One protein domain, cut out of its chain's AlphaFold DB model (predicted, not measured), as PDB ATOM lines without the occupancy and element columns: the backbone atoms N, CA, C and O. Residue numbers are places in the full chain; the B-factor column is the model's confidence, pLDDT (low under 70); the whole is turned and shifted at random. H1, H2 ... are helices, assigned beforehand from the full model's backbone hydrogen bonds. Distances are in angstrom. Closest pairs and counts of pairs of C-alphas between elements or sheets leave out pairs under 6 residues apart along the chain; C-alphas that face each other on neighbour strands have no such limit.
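This is residues 111 to 177 of the 421 residues of an uncharacterized protein of Coniophora puteana (strain RWD-64-598) (UniProt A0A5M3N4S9). Three helices make an open L: long H1 and short H2 follow each other in nearly one direction, with a sidestep between them, and long H3 turns off at a corner with H2. H1 sticks out whole as one arm, residues 166 to 177 of H3 as the end of the other. The 67 printed residues, all helix in class, are extended, with a radius of gyration of the C-alphas of 18.7 A, and span a flat 58 by 37 by 12 A.

Find C-alpha 111 at (137.964, 123.036, 90.027); from there H1 runs 37.4 A to residue 136. H2 holds residues 140 to 150. H3, residues 154 to 177, runs 34.8 A to C-alpha 177 at (136.804, 133.517, 135.546), with a kink of 28 degrees near residue 169.

H1 is apart from H2 and H3. H3 touches H2 with residues 154 to 158 alone; look at Ala 147 and Lys 154, whose C-alphas are the closest, 5.3 A apart. Their lines are only just about perpendicular, at 72 degrees. Every O i to N i+4 pair is within hydrogen-bond range in H1 and H2, and 18 of 20 in H3.

The farthest C-alphas, of Gln 111 and Asn 151, are 59.3 A apart. The printed part has no cut, and both links are tight. Confidence is under 70 at residues 132 to 134, 168, 171 to 172 and 174 to 176.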
ATOM      1  N   GLN A 111     138.310 122.664  88.651       92.31
ATOM      2  CA  GLN A 111     137.964 123.036  90.027       92.31
ATOM      3  C   GLN A 111     137.391 121.850  90.810       92.31
ATOM      4  O   GLN A 111     137.697 121.699  91.993       92.31
ATOM      5  N   ALA A 112     136.610 120.986  90.159       91.50
ATOM      6  CA  ALA A 112     136.114 119.753  90.760       91.50
ATOM      7  C   ALA A 112     137.269 118.804  91.134       91.50
ATOM      8  O   ALA A 112     137.300 118.301  92.256       91.50
ATOM      9  N   ALA A 113     138.262 118.647  90.247       91.50
ATOM     10  CA  ALA A 113     139.467 117.858  90.510       91.50
ATOM     11  C   ALA A 113     140.322 118.438  91.653       91.50
ATOM     12  O   ALA A 113     140.799 117.708  92.518       91.50
ATOM     13  N   LYS A 114     140.471 119.765  91.737       93.00
ATOM     14  CA  LYS A 114     141.145 120.397  92.888       93.00
ATOM     15  C   LYS A 114     140.384 120.149  94.194       93.00
ATOM     16  O   LYS A 114     140.992 119.831  95.212       93.00
ATOM     17  N   CYS A 115     139.054 120.250  94.171       90.50
ATOM     18  CA  CYS A 115     138.224 119.977  95.343       90.50
ATOM     19  C   CYS A 115     138.332 118.521  95.823       90.50
ATOM     20  O   CYS A 115     138.302 118.291  97.032       90.50
ATOM     21  N   SER A 116     138.449 117.540  94.919       91.31
ATOM     22  CA  SER A 116     138.604 116.133  95.311       91.31
ATOM     23  C   SER A 116     139.960 115.867  95.967       91.31
ATOM     24  O   SER A 116     139.998 115.214  97.008       91.31
ATOM     25  N   ILE A 117     141.043 116.455  95.449       92.19
ATOM     26  CA  ILE A 117     142.379 116.380  96.067       92.19
ATOM     27  C   ILE A 117     142.359 116.990  97.474       92.19
ATOM     28  O   ILE A 117     142.807 116.365  98.431       92.19
ATOM     29  N   VAL A 118     141.768 118.180  97.633       90.88
ATOM     30  CA  VAL A 118     141.654 118.841  98.946       90.88
ATOM     31  C   VAL A 118     140.823 118.009  99.929       90.88
ATOM     32  O   VAL A 118     141.142 117.960 101.118       90.88
ATOM     33  N   ARG A 119     139.764 117.333  99.459       92.31
ATOM     34  CA  ARG A 119     138.973 116.416 100.295       92.31
ATOM     35  C   ARG A 119     139.796 115.222 100.771       92.31
ATOM     36  O   ARG A 119     139.719 114.912 101.955       92.31
ATOM     37  N   LEU A 120     140.590 114.607  99.894       94.12
ATOM     38  CA  LEU A 120     141.468 113.489 100.254       94.12
ATOM     39  C   LEU A 120     142.525 113.913 101.279       94.12
ATOM     40  O   LEU A 120     142.610 113.314 102.343       94.12
ATOM     41  N   GLN A 121     143.224 115.024 101.037       89.75
ATOM     42  CA  GLN A 121     144.210 115.560 101.985       89.75
ATOM     43  C   GLN A 121     143.593 115.897 103.346       89.75
ATOM     44  O   GLN A 121     144.212 115.720 104.394       89.75
ATOM     45  N   LYS A 122     142.359 116.414 103.350       88.06
ATOM     46  CA  LYS A 122     141.630 116.651 104.595       88.06
ATOM     47  C   LYS A 122     141.327 115.336 105.313       88.06
ATOM     48  O   LYS A 122     141.534 115.266 106.516       88.06
ATOM     49  N   GLN A 123     140.871 114.316 104.593       89.19
ATOM     50  CA  GLN A 123     140.567 113.008 105.166       89.19
ATOM     51  C   GLN A 123     141.815 112.336 105.760       89.19
ATOM     52  O   GLN A 123     141.734 111.783 106.853       89.19
ATOM     53  N   GLU A 124     142.966 112.439 105.094       88.88
ATOM     54  CA  GLU A 124     144.255 111.952 105.604       88.88
ATOM     55  C   GLU A 124     144.676 112.685 106.883       88.88
ATOM     56  O   GLU A 124     145.032 112.049 107.875       88.88
ATOM     57  N   ARG A 125     144.568 114.019 106.901       84.81
ATOM     58  CA  ARG A 125     144.880 114.830 108.088       84.81
ATOM     59  C   ARG A 125     143.962 114.499 109.261       84.81
ATOM     60  O   ARG A 125     144.436 114.331 110.379       84.81
ATOM     61  N   ASP A 126     142.661 114.390 109.008       78.06
ATOM     62  CA  ASP A 126     141.672 114.067 110.035       78.06
ATOM     63  C   ASP A 126     141.902 112.640 110.582       78.06
ATOM     64  O   ASP A 126     141.761 112.410 111.784       78.06
ATOM     65  N   ALA A 127     142.324 111.691 109.736       82.69
ATOM     66  CA  ALA A 127     142.700 110.341 110.156       82.69
ATOM     67  C   ALA A 127     143.972 110.321 111.023       82.69
ATOM     68  O   ALA A 127     143.996 109.612 112.031       82.69
ATOM     69  N   ALA A 128     144.990 111.118 110.679       81.06
ATOM     70  CA  ALA A 128     146.205 111.269 111.481       81.06
ATOM     71  C   ALA A 128     145.901 111.887 112.856       81.06
ATOM     72  O   ALA A 128     146.259 111.311 113.879       81.06
ATOM     73  N   ILE A 129     145.122 112.976 112.894       75.44
ATOM     74  CA  ILE A 129     144.678 113.602 114.151       75.44
ATOM     75  C   ILE A 129     143.906 112.598 115.014       75.44
ATOM     76  O   ILE A 129     144.101 112.538 116.224       75.44
ATOM     77  N   LEU A 130     143.032 111.782 114.419       71.19
ATOM     78  CA  LEU A 130     142.314 110.741 115.156       71.19
ATOM     79  C   LEU A 130     143.243 109.654 115.709       71.19
ATOM     80  O   LEU A 130     142.954 109.122 116.781       71.19
ATOM     81  N   ALA A 131     144.318 109.300 115.004       75.00
ATOM     82  CA  ALA A 131     145.320 108.363 115.501       75.00
ATOM     83  C   ALA A 131     146.095 108.953 116.693       75.00
ATOM     84  O   ALA A 131     146.238 108.273 117.708       75.00
ATOM     85  N   ASP A 132     146.483 110.227 116.617       69.12
ATOM     86  CA  ASP A 132     147.173 110.939 117.700       69.12
ATOM     87  C   ASP A 132     146.269 111.125 118.928       69.12
ATOM     88  O   ASP A 132     146.662 110.873 120.062       69.12
ATOM     89  N   VAL A 133     144.998 111.482 118.732       65.00
ATOM     90  CA  VAL A 133     144.037 111.570 119.843       65.00
ATOM     91  C   VAL A 133     143.844 110.204 120.511       65.00
ATOM     92  O   VAL A 133     143.750 110.124 121.736       65.00
ATOM     93  N   LYS A 134     143.819 109.115 119.732       69.88
ATOM     94  CA  LYS A 134     143.724 107.746 120.266       69.88
ATOM     95  C   LYS A 134     144.977 107.297 121.018       69.88
ATOM     96  O   LYS A 134     144.844 106.404 121.847       69.88
ATOM     97  N   SER A 135     146.153 107.855 120.727       73.06
ATOM     98  CA  SER A 135     147.385 107.538 121.460       73.06
ATOM     99  C   SER A 135     147.509 108.332 122.764       73.06
ATOM    100  O   SER A 135     148.094 107.838 123.723       73.06
ATOM    101  N   ILE A 136     146.918 109.530 122.829       70.88
ATOM    102  CA  ILE A 136     146.913 110.383 124.029       70.88
ATOM    103  C   ILE A 136     145.866 109.923 125.051       70.88
ATOM    104  O   ILE A 136     146.091 110.008 126.260       70.88
ATOM    105  N   ILE A 137     144.700 109.462 124.590       76.31
ATOM    106  CA  ILE A 137     143.661 108.949 125.486       76.31
ATOM    107  C   ILE A 137     144.089 107.545 125.930       76.31
ATOM    108  O   ILE A 137     144.203 106.673 125.068       76.31
ATOM    109  N   PRO A 138     144.292 107.293 127.240       74.81
ATOM    110  CA  PRO A 138     144.719 105.983 127.719       74.81
ATOM    111  C   PRO A 138     143.754 104.920 127.201       74.81
ATOM    112  O   PRO A 138     142.537 104.991 127.422       74.81
ATOM    113  N   MET A 139     144.293 103.950 126.465       79.12
ATOM    114  CA  MET A 139     143.478 102.911 125.864       79.12
ATOM    115  C   MET A 139     142.889 102.032 126.970       79.12
ATOM    116  O   MET A 139     143.417 101.919 128.078       79.12
ATOM    117  N   ASN A 140     141.794 101.331 126.670       86.25
ATOM    118  CA  ASN A 140     141.210 100.360 127.605       86.25
ATOM    119  C   ASN A 140     142.228  99.308 128.090       86.25
ATOM    120  O   ASN A 140     142.051  98.759 129.180       86.25
ATOM    121  N   ALA A 141     143.269  99.043 127.292       88.25
ATOM    122  CA  ALA A 141     144.402  98.200 127.651       88.25
ATOM    123  C   ALA A 141     145.259  98.817 128.771       88.25
ATOM    124  O   ALA A 141     145.579  98.117 129.728       88.25
ATOM    125  N   ASP A 142     145.543 100.120 128.722       85.06
ATOM    126  CA  ASP A 142     146.315 100.834 129.749       85.06
ATOM    127  C   ASP A 142     145.543 100.908 131.065       85.06
ATOM    128  O   ASP A 142     146.081 100.611 132.130       85.06
ATOM    129  N   ILE A 143     144.238 101.202 130.992       89.62
ATOM    130  CA  ILE A 143     143.344 101.183 132.160       89.62
ATOM    131  C   ILE A 143     143.353  99.792 132.806       89.62
ATOM    132  O   ILE A 143     143.372  99.673 134.031       89.62
ATOM    133  N   GLN A 144     143.357  98.733 131.993       91.94
ATOM    134  CA  GLN A 144     143.416  97.360 132.480       91.94
ATOM    135  C   GLN A 144     144.789  97.005 133.063       91.94
ATOM    136  O   GLN A 144     144.829  96.366 134.107       91.94
ATOM    137  N   CYS A 145     145.887  97.457 132.454       89.75
ATOM    138  CA  CYS A 145     147.243  97.270 132.971       89.75
ATOM    139  C   CYS A 145     147.442  97.970 134.326       89.75
ATOM    140  O   CYS A 145     147.988  97.387 135.257       89.75
ATOM    141  N   ILE A 146     146.940  99.200 134.475       80.88
ATOM    142  CA  ILE A 146     146.975  99.943 135.744       80.88
ATOM    143  C   ILE A 146     146.099  99.243 136.791       80.88
ATOM    144  O   ILE A 146     146.521  99.065 137.933       80.88
ATOM    145  N   ALA A 147     144.898  98.804 136.404       92.56
ATOM    146  CA  ALA A 147     143.994  98.067 137.282       92.56
ATOM    147  C   ALA A 147     144.630  96.772 137.812       92.56
ATOM    148  O   ALA A 147     144.570  96.523 139.014       92.56
ATOM    149  N   THR A 148     145.285  95.981 136.955       94.44
ATOM    150  CA  THR A 148     145.959  94.741 137.373       94.44
ATOM    151  C   THR A 148     147.213  95.020 138.195       94.44
ATOM    152  O   THR A 148     147.385  94.412 139.246       94.44
ATOM    153  N   LYS A 149     148.056  95.975 137.779       92.00
ATOM    154  CA  LYS A 149     149.297  96.339 138.483       92.00
ATOM    155  C   LYS A 149     149.050  96.815 139.915       92.00
ATOM    156  O   LYS A 149     149.846  96.518 140.798       92.00
ATOM    157  N   HIS A 150     147.967  97.557 140.137       82.50
ATOM    158  CA  HIS A 150     147.634  98.121 141.447       82.50
ATOM    159  C   HIS A 150     146.532  97.348 142.188       82.50
ATOM    160  O   HIS A 150     146.148  97.754 143.281       82.50
ATOM    161  N   ASN A 151     146.023  96.252 141.613       93.69
ATOM    162  CA  ASN A 151     144.887  95.483 142.130       93.69
ATOM    163  C   ASN A 151     143.649  96.358 142.442       93.69
ATOM    164  O   ASN A 151     143.011  96.242 143.488       93.69
ATOM    165  N   ILE A 152     143.325  97.284 141.535       94.50
ATOM    166  CA  ILE A 152     142.191  98.212 141.651       94.50
ATOM    167  C   ILE A 152     141.121  97.824 140.629       94.50
ATOM    168  O   ILE A 152     141.426  97.457 139.498       94.50
ATOM    169  N   ASN A 153     139.841  97.958 140.985       95.19
ATOM    170  CA  ASN A 153     138.744  97.728 140.045       95.19
ATOM    171  C   ASN A 153     138.870  98.641 138.805       95.19
ATOM    172  O   ASN A 153     138.942  99.867 138.930       95.19
ATOM    173  N   LYS A 154     138.811  98.048 137.604       94.06
ATOM    174  CA  LYS A 154     138.874  98.743 136.306       94.06
ATOM    175  C   LYS A 154     137.923  99.945 136.217       94.06
ATOM    176  O   LYS A 154     138.322 100.994 135.716       94.06
ATOM    177  N   LYS A 155     136.700  99.837 136.760       93.12
ATOM    178  CA  LYS A 155     135.720 100.944 136.779       93.12
ATOM    179  C   LYS A 155     136.217 102.152 137.579       93.12
ATOM    180  O   LYS A 155     135.961 103.285 137.185       93.12
ATOM    181  N   LYS A 156     136.944 101.925 138.679       90.44
ATOM    182  CA  LYS A 156     137.497 102.995 139.524       90.44
ATOM    183  C   LYS A 156     138.621 103.739 138.801       90.44
ATOM    184  O   LYS A 156     138.600 104.965 138.771       90.44
ATOM    185  N   VAL A 157     139.535 103.013 138.150       84.62
ATOM    186  CA  VAL A 157     140.610 103.609 137.331       84.62
ATOM    187  C   VAL A 157     140.023 104.427 136.177       84.62
ATOM    188  O   VAL A 157     140.409 105.575 135.976       84.62
ATOM    189  N   GLN A 158     139.021 103.890 135.474       91.50
ATOM    190  CA  GLN A 158     138.321 104.613 134.410       91.50
ATOM    191  C   GLN A 158     137.625 105.885 134.926       91.50
ATOM    192  O   GLN A 158     137.701 106.933 134.287       91.50
ATOM    193  N   GLY A 159     136.988 105.824 136.100       88.69
ATOM    194  CA  GLY A 159     136.387 106.989 136.751       88.69
ATOM    195  C   GLY A 159     137.408 108.078 137.092       88.69
ATOM    196  O   GLY A 159     137.134 109.258 136.869       88.69
ATOM    197  N   MET A 160     138.600 107.698 137.565       78.88
ATOM    198  CA  MET A 160     139.695 108.635 137.846       78.88
ATOM    199  C   MET A 160     140.233 109.291 136.570       78.88
ATOM    200  O   MET A 160     140.374 110.510 136.530       78.88
ATOM    201  N   VAL A 161     140.460 108.509 135.511       86.00
ATOM    202  CA  VAL A 161     140.898 109.021 134.201       86.00
ATOM    203  C   VAL A 161     139.875 110.000 133.626       86.00
ATOM    204  O   VAL A 161     140.237 111.106 133.233       86.00
ATOM    205  N   ASN A 162     138.589 109.639 133.634       85.06
ATOM    206  CA  ASN A 162     137.523 110.518 133.155       85.06
ATOM    207  C   ASN A 162     137.434 111.796 133.997       85.06
ATOM    208  O   ASN A 162     137.306 112.889 133.449       85.06
ATOM    209  N   SER A 163     137.543 111.680 135.323       78.31
ATOM    210  CA  SER A 163     137.539 112.840 136.221       78.31
ATOM    211  C   SER A 163     138.711 113.776 135.935       78.31
ATOM    212  O   SER A 163     138.507 114.983 135.911       78.31
ATOM    213  N   HIS A 164     139.898 113.239 135.645       76.75
ATOM    214  CA  HIS A 164     141.080 114.022 135.278       76.75
ATOM    215  C   HIS A 164     140.956 114.674 133.887       76.75
ATOM    216  O   HIS A 164     141.274 115.847 133.707       76.75
ATOM    217  N   MET A 165     140.432 113.950 132.893       78.62
ATOM    218  CA  MET A 165     140.180 114.505 131.556       78.62
ATOM    219  C   MET A 165     139.148 115.642 131.600       78.62
ATOM    220  O   MET A 165     139.289 116.647 130.904       78.62
ATOM    221  N   HIS A 166     138.116 115.507 132.438       75.06
ATOM    222  CA  HIS A 166     137.061 116.509 132.582       75.06
ATOM    223  C   HIS A 166     137.389 117.621 133.587       75.06
ATOM    224  O   HIS A 166     136.818 118.710 133.474       75.06
ATOM    225  N   SER A 167     138.298 117.402 134.542       72.12
ATOM    226  CA  SER A 167     138.748 118.453 135.456       72.12
ATOM    227  C   SER A 167     139.502 119.529 134.686       72.12
ATOM    228  O   SER A 167     139.155 120.693 134.836       72.12
ATOM    229  N   LYS A 168     140.391 119.179 133.745       66.12
ATOM    230  CA  LYS A 168     141.102 120.173 132.912       66.12
ATOM    231  C   LYS A 168     140.162 121.179 132.233       66.12
ATOM    232  O   LYS A 168     140.436 122.376 132.225       66.12
ATOM    233  N   GLY A 169     139.006 120.722 131.742       70.00
ATOM    234  CA  GLY A 169     137.990 121.601 131.151       70.00
ATOM    235  C   GLY A 169     137.325 122.551 132.156       70.00
ATOM    236  O   GLY A 169     137.050 123.700 131.821       70.00
ATOM    237  N   LYS A 170     137.085 122.103 133.395       71.19
ATOM    238  CA  LYS A 170     136.542 122.955 134.469       71.19
ATOM    239  C   LYS A 170     137.579 123.954 134.986       71.19
ATOM    240  O   LYS A 170     137.222 125.095 135.257       71.19
ATOM    241  N   TRP A 171     138.841 123.543 135.065       60.41
ATOM    242  CA  TRP A 171     139.943 124.359 135.571       60.41
ATOM    243  C   TRP A 171     140.271 125.521 134.632       60.41
ATOM    244  O   TRP A 171     140.403 126.645 135.096       60.41
ATOM    245  N   ALA A 172     140.285 125.299 133.313       63.03
ATOM    246  CA  ALA A 172     140.478 126.380 132.342       63.03
ATOM    247  C   ALA A 172     139.388 127.467 132.445       63.03
ATOM    248  O   ALA A 172     139.678 128.657 132.361       63.03
ATOM    249  N   VAL A 173     138.133 127.063 132.678       70.00
ATOM    250  CA  VAL A 173     137.010 127.995 132.881       70.00
ATOM    251  C   VAL A 173     137.122 128.727 134.221       70.00
ATOM    252  O   VAL A 173     136.844 129.920 134.288       70.00
ATOM    253  N   GLN A 174     137.538 128.038 135.286       69.06
ATOM    254  CA  GLN A 174     137.753 128.652 136.600       69.06
ATOM    255  C   GLN A 174     138.901 129.662 136.580       69.06
ATOM    256  O   GLN A 174     138.733 130.756 137.109       69.06
ATOM    257  N   LEU A 175     140.012 129.337 135.913       59.59
ATOM    258  CA  LEU A 175     141.145 130.241 135.738       59.59
ATOM    259  C   LEU A 175     140.739 131.480 134.931       59.59
ATOM    260  O   LEU A 175     140.973 132.594 135.379       59.59
ATOM    261  N   TYR A 176     140.034 131.296 133.808       69.50
ATOM    262  CA  TYR A 176     139.485 132.411 133.027       69.50
ATOM    263  C   TYR A 176     138.582 133.323 133.872       69.50
ATOM    264  O   TYR A 176     138.719 134.544 133.840       69.50
ATOM    265  N   ASN A 177     137.682 132.742 134.672       70.62
ATOM    266  CA  ASN A 177     136.804 133.517 135.546       70.62
ATOM    267  C   ASN A 177     137.590 134.259 136.637       70.62
ATOM    268  O   ASN A 177     137.292 135.420 136.904       70.62
TER     269      ASN A 177